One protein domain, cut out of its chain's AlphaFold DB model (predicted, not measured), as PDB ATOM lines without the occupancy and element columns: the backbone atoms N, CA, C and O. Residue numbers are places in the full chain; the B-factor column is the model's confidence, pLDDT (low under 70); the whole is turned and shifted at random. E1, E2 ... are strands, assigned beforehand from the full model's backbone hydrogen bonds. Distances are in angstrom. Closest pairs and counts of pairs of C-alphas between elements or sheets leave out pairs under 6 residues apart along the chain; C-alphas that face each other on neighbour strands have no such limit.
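Overview. This is residues 279 to 351 of the 351 residues of an uncharacterized protein of Deltaproteobacteria bacterium (UniProt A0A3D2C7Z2). What shape do these atoms make? A strongly twisted wall of four strands, E1, E2, E5 and E4, has a smaller three-stranded sheet, E3, E6 and E7, set partly over one face and meeting it mainly near E2, with few contacts; the long hairpin of E4 and E5 reaches beyond the smaller sheet. What is it built of? The printed part has 73 residues, with no named helix and seven strands in the order E1 to E7, and its class is all strand. Both sheets, E1 - E2 - E5 - E4 and E3 - E6 - E7, are antiparallel; the whole is compact, with a radius of gyration of the C-alphas of 12.0 A and spans of 35 by 29 by 19 A.

Arrangement. How is the larger sheet joined? E5, residues 323 to 332, and E4, residues 314 to 320, form a hairpin at 159 degrees, with N 316 and O 328 within hydrogen-bond range at 2.9 A. E2, residues 293 to 298, is the other antiparallel neighbour of E5, with N 296 and O 329 at 2.8 A. E1, residues 288 to 290, forms a hairpin with E2, N 288 and O 295 being 2.9 A apart. How is the smaller sheet joined? E6, residues 338 to 341, is its inner strand, antiparallel to E3, residues 304 to 307, with N 305 and O 340 at 2.8 A. It forms a hairpin with E7, residues 346 to 349, with N 339 and O 348 at 2.8 A. Where do the sheets come closest? The closest C-alphas of E2 and E3 are those of Ala 298 and Cys 304, 6.3 A apart. E3 and E5 are near each other, while E7 is apart from E2 and E5.

Along the chain. Which strands are longest? E5 measures 27.5 A from first to last C-alpha, E4 19.9 A and E2 16.0 A. How long are the others? E7 measures 10.2 A, E6 10.0 A, E3 9.3 A and E1 6.4 A. Where are the anchor points? E1 begins at C-alpha 288 (190.773, 173.423, 74.254), E5 begins at C-alpha 323 (179.790, 179.425, 54.106), and E7 ends at C-alpha 349 (191.822, 161.002, 75.066).

Size, cuts and confidence. How large is it? The two C-alphas farthest apart, those of Lys 321 and Asp 336, are 35.6 A apart. Is it continuous? The printed part has no cut and no long link; the link from E3 to E4 is short and the others are tight. Where is confidence low? The mean pLDDT of the printed part is 75.6, and residues 279 to 290 and 298 to 303 are under 70.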
ATOM      1  N   ASP A 279     189.611 182.166  67.635       43.31
ATOM      2  CA  ASP A 279     190.376 182.270  66.403       43.31
ATOM      3  C   ASP A 279     191.041 180.913  66.177       43.31
ATOM      4  O   ASP A 279     191.979 180.512  66.865       43.31
ATOM      5  N   ALA A 280     190.474 180.146  65.248       41.31
ATOM      6  CA  ALA A 280     190.893 178.790  64.921       41.31
ATOM      7  C   ALA A 280     192.207 178.761  64.115       41.31
ATOM      8  O   ALA A 280     192.359 177.961  63.199       41.31
ATOM      9  N   THR A 281     193.177 179.596  64.481       40.09
ATOM     10  CA  THR A 281     194.598 179.366  64.196       40.09
ATOM     11  C   THR A 281     195.220 178.485  65.283       40.09
ATOM     12  O   THR A 281     196.373 178.670  65.660       40.09
ATOM     13  N   VAL A 282     194.472 177.511  65.817       43.56
ATOM     14  CA  VAL A 282     195.066 176.425  66.605       43.56
ATOM     15  C   VAL A 282     195.595 175.408  65.606       43.56
ATOM     16  O   VAL A 282     194.881 174.515  65.156       43.56
ATOM     17  N   ALA A 283     196.847 175.625  65.215       41.47
ATOM     18  CA  ALA A 283     197.545 174.907  64.157       41.47
ATOM     19  C   ALA A 283     197.691 173.389  64.398       41.47
ATOM     20  O   ALA A 283     197.988 172.674  63.448       41.47
ATOM     21  N   ASP A 284     197.403 172.877  65.601       51.84
ATOM     22  CA  ASP A 284     197.792 171.509  65.981       51.84
ATOM     23  C   ASP A 284     196.638 170.581  66.403       51.84
ATOM     24  O   ASP A 284     196.872 169.487  66.912       51.84
ATOM     25  N   GLY A 285     195.371 170.980  66.220       55.78
ATOM     26  CA  GLY A 285     194.224 170.095  66.501       55.78
ATOM     27  C   GLY A 285     194.066 169.672  67.974       55.78
ATOM     28  O   GLY A 285     193.309 168.745  68.272       55.78
ATOM     29  N   ALA A 286     194.759 170.340  68.899       59.00
ATOM     30  CA  ALA A 286     194.661 170.077  70.327       59.00
ATOM     31  C   ALA A 286     193.277 170.492  70.880       59.00
ATOM     32  O   ALA A 286     192.764 171.554  70.512       59.00
ATOM     33  N   PRO A 287     192.662 169.691  71.773       62.19
ATOM     34  CA  PRO A 287     191.455 170.085  72.493       62.19
ATOM     35  C   PRO A 287     191.696 171.345  73.328       62.19
ATOM     36  O   PRO A 287     192.731 171.466  73.981       62.19
ATOM     37  N   VAL A 288     190.714 172.243  73.382       65.75
ATOM     38  CA  VAL A 288     190.773 173.423  74.254       65.75
ATOM     39  C   VAL A 288     189.816 173.272  75.421       65.75
ATOM     40  O   VAL A 288     188.624 173.031  75.241       65.75
ATOM     41  N   ALA A 289     190.351 173.401  76.634       69.31
ATOM     42  CA  ALA A 289     189.561 173.364  77.853       69.31
ATOM     43  C   ALA A 289     188.618 174.576  77.912       69.31
ATOM     44  O   ALA A 289     189.037 175.721  77.756       69.31
ATOM     45  N   LEU A 290     187.340 174.313  78.164       69.12
ATOM     46  CA  LEU A 290     186.300 175.303  78.415       69.12
ATOM     47  C   LEU A 290     185.637 175.009  79.762       69.12
ATOM     48  O   LEU A 290     185.787 173.929  80.336       69.12
ATOM     49  N   ALA A 291     184.860 175.963  80.274       71.81
ATOM     50  CA  ALA A 291     184.104 175.763  81.505       71.81
ATOM     51  C   ALA A 291     183.241 174.487  81.414       71.81
ATOM     52  O   ALA A 291     182.312 174.390  80.612       71.81
ATOM     53  N   GLY A 292     183.573 173.485  82.232       78.50
ATOM     54  CA  GLY A 292     182.853 172.213  82.300       78.50
ATOM     55  C   GLY A 292     183.107 171.228  81.151       78.50
ATOM     56  O   GLY A 292     182.402 170.219  81.088       78.50
ATOM     57  N   GLY A 293     184.075 171.466  80.256       84.44
ATOM     58  CA  GLY A 293     184.350 170.537  79.160       84.44
ATOM     59  C   GLY A 293     185.507 170.897  78.240       84.44
ATOM     60  O   GLY A 293     186.354 171.717  78.561       84.44
ATOM     61  N   TRP A 294     185.530 170.254  77.080       82.19
ATOM     62  CA  TRP A 294     186.562 170.382  76.059       82.19
ATOM     63  C   TRP A 294     185.923 170.751  74.728       82.19
ATOM     64  O   TRP A 294     184.941 170.135  74.315       82.19
ATOM     65  N   LEU A 295     186.482 171.735  74.035       82.06
ATOM     66  CA  LEU A 295     186.183 172.004  72.639       82.06
ATOM     67  C   LEU A 295     187.161 171.232  71.765       82.06
ATOM     68  O   LEU A 295     188.374 171.381  71.894       82.06
ATOM     69  N   VAL A 296     186.627 170.436  70.851       81.62
ATOM     70  CA  VAL A 296     187.413 169.676  69.889       81.62
ATOM     71  C   VAL A 296     187.038 170.136  68.495       81.62
ATOM     72  O   VAL A 296     185.895 169.982  68.059       81.62
ATOM     73  N   GLN A 297     187.996 170.736  67.802       78.94
ATOM     74  CA  GLN A 297     187.833 171.124  66.411       78.94
ATOM     75  C   GLN A 297     187.825 169.876  65.533       78.94
ATOM     76  O   GLN A 297     188.702 169.027  65.655       78.94
ATOM     77  N   ALA A 298     186.854 169.781  64.626       69.00
ATOM     78  CA  ALA A 298     186.961 168.878  63.494       69.00
ATOM     79  C   ALA A 298     187.821 169.581  62.435       69.00
ATOM     80  O   ALA A 298     187.406 170.637  61.946       69.00
ATOM     81  N   PRO A 299     189.013 169.063  62.088       59.06
ATOM     82  CA  PRO A 299     189.732 169.556  60.929       59.06
ATOM     83  C   PRO A 299     188.843 169.462  59.685       59.06
ATOM     84  O   PRO A 299     187.960 168.609  59.606       59.06
ATOM     85  N   GLU A 300     189.086 170.317  58.690       54.50
ATOM     86  CA  GLU A 300     188.346 170.289  57.415       54.50
ATOM     87  C   GLU A 300     188.458 168.943  56.674       54.50
ATOM     88  O   GLU A 300     187.666 168.643  55.781       54.50
ATOM     89  N   HIS A 301     189.414 168.099  57.059       54.25
ATOM     90  CA  HIS A 301     189.579 166.747  56.554       54.25
ATOM     91  C   HIS A 301     188.578 165.807  57.247       54.25
ATOM     92  O   HIS A 301     188.650 165.506  58.437       54.25
ATOM     93  N   TRP A 302     187.633 165.344  56.435       57.72
ATOM     94  CA  TRP A 302     186.467 164.486  56.671       57.72
ATOM     95  C   TRP A 302     186.695 163.175  57.454       57.72
ATOM     96  O   TRP A 302     185.730 162.454  57.713       57.72
ATOM     97  N   THR A 303     187.923 162.853  57.864       65.19
ATOM     98  CA  THR A 303     188.285 161.566  58.482       65.19
ATOM     99  C   THR A 303     188.491 161.605  59.993       65.19
ATOM    100  O   THR A 303     188.612 160.549  60.619       65.19
ATOM    101  N   CYS A 304     188.447 162.787  60.613       70.12
ATOM    102  CA  CYS A 304     188.461 162.904  62.067       70.12
ATOM    103  C   CYS A 304     187.061 162.755  62.678       70.12
ATOM    104  O   CYS A 304     186.104 163.416  62.267       70.12
ATOM    105  N   GLN A 305     186.932 161.891  63.685       77.06
ATOM    106  CA  GLN A 305     185.669 161.583  64.350       77.06
ATOM    107  C   GLN A 305     185.835 161.528  65.871       77.06
ATOM    108  O   GLN A 305     186.809 160.993  66.403       77.06
ATOM    109  N   LEU A 306     184.818 162.024  66.578       79.75
ATOM    110  CA  LEU A 306     184.667 161.812  68.013       79.75
ATOM    111  C   LEU A 306     184.172 160.377  68.241       79.75
ATOM    112  O   LEU A 306     183.013 160.058  67.965       79.75
ATOM    113  N   ARG A 307     185.048 159.493  68.726       79.56
ATOM    114  CA  ARG A 307     184.674 158.120  69.079       79.56
ATOM    115  C   ARG A 307     183.967 158.126  70.428       79.56
ATOM    116  O   ARG A 307     184.512 158.638  71.400       79.56
ATOM    117  N   ARG A 308     182.777 157.509  70.457       78.62
ATOM    118  CA  ARG A 308     181.831 157.515  71.590       78.62
ATOM    119  C   ARG A 308     181.455 158.940  71.980       78.62
ATOM    120  O   ARG A 308     182.024 159.498  72.904       78.62
ATOM    121  N   ARG A 309     180.500 159.531  71.252       82.31
ATOM    122  CA  ARG A 309     179.936 160.846  71.584       82.31
ATOM    123  C   ARG A 309     179.263 160.762  72.961       82.31
ATOM    124  O   ARG A 309     178.231 160.096  73.050       82.31
ATOM    125  N   PRO A 310     179.806 161.411  74.002       84.69
ATOM    126  CA  PRO A 310     179.188 161.403  75.316       84.69
ATOM    127  C   PRO A 310     177.827 162.081  75.281       84.69
ATOM    128  O   PRO A 310     177.588 163.015  74.504       84.69
ATOM    129  N   ASP A 311     176.949 161.647  76.176       82.44
ATOM    130  CA  ASP A 311     175.711 162.367  76.424       82.44
ATOM    131  C   ASP A 311     176.023 163.793  76.889       82.44
ATOM    132  O   ASP A 311     176.891 164.023  77.732       82.44
ATOM    133  N   GLY A 312     175.327 164.763  76.297       82.12
ATOM    134  CA  GLY A 312     175.571 166.187  76.525       82.12
ATOM    135  C   GLY A 312     176.582 166.831  75.572       82.12
ATOM    136  O   GLY A 312     176.757 168.042  75.643       82.12
ATOM    137  N   SER A 313     177.214 166.095  74.650       87.19
ATOM    138  CA  SER A 313     178.045 166.725  73.615       87.19
ATOM    139  C   SER A 313     177.239 167.597  72.656       87.19
ATOM    140  O   SER A 313     176.242 167.146  72.079       87.19
ATOM    141  N   ILE A 314     177.743 168.800  72.394       88.12
ATOM    142  CA  ILE A 314     177.107 169.811  71.546       88.12
ATOM    143  C   ILE A 314     177.920 169.958  70.262       88.12
ATOM    144  O   ILE A 314     179.130 170.176  70.309       88.12
ATOM    145  N   ARG A 315     177.264 169.867  69.102       89.56
ATOM    146  CA  ARG A 315     177.905 170.185  67.821       89.56
ATOM    147  C   ARG A 315     177.967 171.693  67.651       89.56
ATOM    148  O   ARG A 315     176.933 172.349  67.715       89.56
ATOM    149  N   ILE A 316     179.138 172.232  67.357       87.31
ATOM    150  CA  ILE A 316     179.314 173.665  67.131       87.31
ATOM    151  C   ILE A 316     179.759 173.873  65.683       87.31
ATOM    152  O   ILE A 316     180.616 173.149  65.178       87.31
ATOM    153  N   ILE A 317     179.132 174.812  64.980       87.88
ATOM    154  CA  ILE A 317     179.426 175.130  63.579       87.88
ATOM    155  C   ILE A 317     179.566 176.644  63.458       87.88
ATOM    156  O   ILE A 317     178.665 177.366  63.873       87.88
ATOM    157  N   ARG A 318     180.653 177.117  62.844       86.12
ATOM    158  CA  ARG A 318     180.843 178.526  62.492       86.12
ATOM    159  C   ARG A 318     180.765 178.694  60.982       86.12
ATOM    160  O   ARG A 318     181.370 177.937  60.215       86.12
ATOM    161  N   ARG A 319     180.015 179.700  60.562       88.50
ATOM    162  CA  ARG A 319     179.861 180.134  59.181       88.50
ATOM    163  C   ARG A 319     180.227 181.607  59.072       88.50
ATOM    164  O   ARG A 319     180.178 182.345  60.051       88.50
ATOM    165  N   SER A 320     180.613 182.012  57.874       88.75
ATOM    166  CA  SER A 320     180.735 183.418  57.507       88.75
ATOM    167  C   SER A 320     180.014 183.595  56.186       88.75
ATOM    168  O   SER A 320     180.320 182.907  55.206       88.75
ATOM    169  N   LYS A 321     179.009 184.472  56.184       89.19
ATOM    170  CA  LYS A 321     178.126 184.728  55.043       89.19
ATOM    171  C   LYS A 321     177.525 183.428  54.488       89.19
ATOM    172  O   LYS A 321     177.477 183.212  53.279       89.19
ATOM    173  N   GLY A 322     177.105 182.530  55.383       86.69
ATOM    174  CA  GLY A 322     176.508 181.235  55.047       86.69
ATOM    175  C   GLY A 322     177.493 180.121  54.677       86.69
ATOM    176  O   GLY A 322     177.087 178.958  54.659       86.69
ATOM    177  N   GLN A 323     178.772 180.426  54.440       85.19
ATOM    178  CA  GLN A 323     179.790 179.425  54.106       85.19
ATOM    179  C   GLN A 323     180.402 178.826  55.376       85.19
ATOM    180  O   GLN A 323     180.761 179.587  56.277       85.19
ATOM    181  N   PRO A 324     180.536 177.490  55.489       83.56
ATOM    182  CA  PRO A 324     181.192 176.868  56.634       83.56
ATOM    183  C   PRO A 324     182.651 177.326  56.715       83.56
ATOM    184  O   PRO A 324     183.376 177.291  55.728       83.56
ATOM    185  N   ARG A 325     183.065 177.773  57.901       84.12
ATOM    186  CA  ARG A 325     184.458 178.134  58.208       84.12
ATOM    187  C   ARG A 325     185.102 177.146  59.159       84.12
ATOM    188  O   ARG A 325     186.303 176.936  59.118       84.12
ATOM    189  N   TRP A 326     184.295 176.583  60.052       82.62
ATOM    190  CA  TRP A 326     184.778 175.721  61.113       82.62
ATOM    191  C   TRP A 326     183.634 174.862  61.654       82.62
ATOM    192  O   TRP A 326     182.470 175.278  61.668       82.62
ATOM    193  N   SER A 327     183.951 173.660  62.127       84.31
ATOM    194  CA  SER A 327     183.024 172.866  62.929       84.31
ATOM    195  C   SER A 327     183.766 172.061  63.983       84.31
ATOM    196  O   SER A 327     184.944 171.755  63.829       84.31
ATOM    197  N   GLY A 328     183.073 171.703  65.052       87.31
ATOM    198  CA  GLY A 328     183.650 170.945  66.145       87.31
ATOM    199  C   GLY A 328     182.597 170.438  67.114       87.31
ATOM    200  O   GLY A 328     181.386 170.509  66.867       87.31
ATOM    201  N   TRP A 329     183.081 169.915  68.228       86.81
ATOM    202  CA  TRP A 329     182.279 169.350  69.298       86.81
ATOM    203  C   TRP A 329     182.710 169.945  70.625       86.81
ATOM    204  O   TRP A 329     183.881 169.875  70.982       86.81
ATOM    205  N   TRP A 330     181.759 170.485  71.376       88.44
ATOM    206  CA  TRP A 330     181.939 170.648  72.808       88.44
ATOM    207  C   TRP A 330     181.589 169.329  73.493       88.44
ATOM    208  O   TRP A 330     180.549 168.720  73.216       88.44
ATOM    209  N   VAL A 331     182.474 168.867  74.364       87.62
ATOM    210  CA  VAL A 331     182.392 167.581  75.045       87.62
ATOM    211  C   VAL A 331     182.458 167.823  76.552       87.62
ATOM    212  O   VAL A 331     183.391 168.482  77.002       87.62
ATOM    213  N   PRO A 332     181.514 167.296  77.352       85.50
ATOM    214  CA  PRO A 332     181.577 167.425  78.804       85.50
ATOM    215  C   PRO A 332     182.889 166.877  79.381       85.50
ATOM    216  O   PRO A 332     183.391 165.832  78.948       85.50
ATOM    217  N   GLY A 333     183.427 167.570  80.383       85.25
ATOM    218  CA  GLY A 333     184.637 167.155  81.089       85.25
ATOM    219  C   GLY A 333     184.427 165.840  81.843       85.25
ATOM    220  O   GLY A 333     183.321 165.550  82.304       85.25
ATOM    221  N   GLY A 334     185.484 165.032  81.960       84.50
ATOM    222  CA  GLY A 334     185.430 163.719  82.616       84.50
ATOM    223  C   GLY A 334     184.710 162.631  81.810       84.50
ATOM    224  O   GLY A 334     184.390 161.574  82.357       84.50
ATOM    225  N   SER A 335     184.436 162.873  80.526       83.44
ATOM    226  CA  SER A 335     183.925 161.845  79.619       83.44
ATOM    227  C   SER A 335     185.033 160.883  79.167       83.44
ATOM    228  O   SER A 335     186.219 161.201  79.203       83.44
ATOM    229  N   ASP A 336     184.659 159.677  78.730       84.31
ATOM    230  CA  ASP A 336     185.578 158.703  78.122       84.31
ATOM    231  C   ASP A 336     185.741 158.908  76.607       84.31
ATOM    232  O   ASP A 336     186.198 158.004  75.903       84.31
ATOM    233  N   ALA A 337     185.366 160.087  76.103       84.19
ATOM    234  CA  ALA A 337     185.472 160.403  74.692       84.19
ATOM    235  C   ALA A 337     186.926 160.435  74.231       84.19
ATOM    236  O   ALA A 337     187.816 160.965  74.902       84.19
ATOM    237  N   ALA A 338     187.136 159.912  73.029       82.69
ATOM    238  CA  ALA A 338     188.406 160.005  72.337       82.69
ATOM    239  C   ALA A 338     188.202 160.695  70.993       82.69
ATOM    240  O   ALA A 338     187.288 160.369  70.229       82.69
ATOM    241  N   TRP A 339     189.076 161.643  70.695       80.62
ATOM    242  CA  TRP A 339     189.193 162.229  69.374       80.62
ATOM    243  C   TRP A 339     190.120 161.367  68.524       80.62
ATOM    244  O   TRP A 339     191.225 161.060  68.965       80.62
ATOM    245  N   SER A 340     189.689 160.953  67.331       78.56
ATOM    246  CA  SER A 340     190.508 160.118  66.449       78.56
ATOM    247  C   SER A 340     190.481 160.622  65.009       78.56
ATOM    248  O   SER A 340     189.409 160.778  64.433       78.56
ATOM    249  N   CYS A 341     191.662 160.817  64.422       79.19
ATOM    250  CA  CYS A 341     191.877 161.082  63.001       79.19
ATOM    251  C   CYS A 341     192.573 159.868  62.386       79.19
ATOM    252  O   CYS A 341     193.796 159.744  62.458       79.19
ATOM    253  N   ALA A 342     191.786 158.944  61.825       77.00
ATOM    254  CA  ALA A 342     192.287 157.635  61.399       77.00
ATOM    255  C   ALA A 342     193.403 157.733  60.346       77.00
ATOM    256  O   ALA A 342     194.390 157.011  60.439       77.00
ATOM    257  N   GLU A 343     193.286 158.662  59.394       76.62
ATOM    258  CA  GLU A 343     194.280 158.866  58.329       76.62
ATOM    259  C   GLU A 343     195.596 159.472  58.825       76.62
ATOM    260  O   GLU A 343     196.632 159.293  58.196       76.62
ATOM    261  N   GLN A 344     195.566 160.169  59.961       73.75
ATOM    262  CA  GLN A 344     196.742 160.809  60.554       73.75
ATOM    263  C   GLN A 344     197.341 159.978  61.696       73.75
ATOM    264  O   GLN A 344     198.340 160.376  62.287       73.75
ATOM    265  N   GLY A 345     196.723 158.844  62.051       78.06
ATOM    266  CA  GLY A 345     197.134 158.033  63.200       78.06
ATOM    267  C   GLY A 345     196.982 158.744  64.551       78.06
ATOM    268  O   GLY A 345     197.520 158.275  65.552       78.06
ATOM    269  N   ILE A 346     196.253 159.864  64.607       73.88
ATOM    270  CA  ILE A 346     196.077 160.651  65.830       73.88
ATOM    271  C   ILE A 346     194.899 160.078  66.615       73.88
ATOM    272  O   ILE A 346     193.791 159.935  66.092       73.88
ATOM    273  N   SER A 347     195.129 159.766  67.889       77.00
ATOM    274  CA  SER A 347     194.081 159.431  68.852       77.00
ATOM    275  C   SER A 347     194.393 160.100  70.184       77.00
ATOM    276  O   SER A 347     195.359 159.731  70.846       77.00
ATOM    277  N   ALA A 348     193.567 161.061  70.588       77.81
ATOM    278  CA  ALA A 348     193.718 161.796  71.837       77.81
ATOM    279  C   ALA A 348     192.530 161.515  72.766       77.81
ATOM    280  O   ALA A 348     191.370 161.651  72.377       77.81
ATOM    281  N   SER A 349     192.825 161.110  74.002       78.69
ATOM    282  CA  SER A 349     191.822 161.002  75.066       78.69
ATOM    283  C   SER A 349     191.430 162.402  75.544       78.69
ATOM    284  O   SER A 349     192.310 163.230  75.753       78.69
ATOM    285  N   LEU A 350     190.134 162.653  75.757       73.56
ATOM    286  CA  LEU A 350     189.604 163.928  76.278       73.56
ATOM    287  C   LEU A 350     189.393 163.904  77.807       73.56
ATOM    288  O   LEU A 350     188.535 164.618  78.330       73.56
ATOM    289  N   ARG A 351     190.119 163.025  78.508       73.50
ATOM    290  CA  ARG A 351     190.023 162.857  79.965       73.50
ATOM    291  C   ARG A 351     190.766 163.943  80.715       73.50
ATOM    292  O   ARG A 351     191.917 164.219  80.319       73.50
TER     293      ARG A 351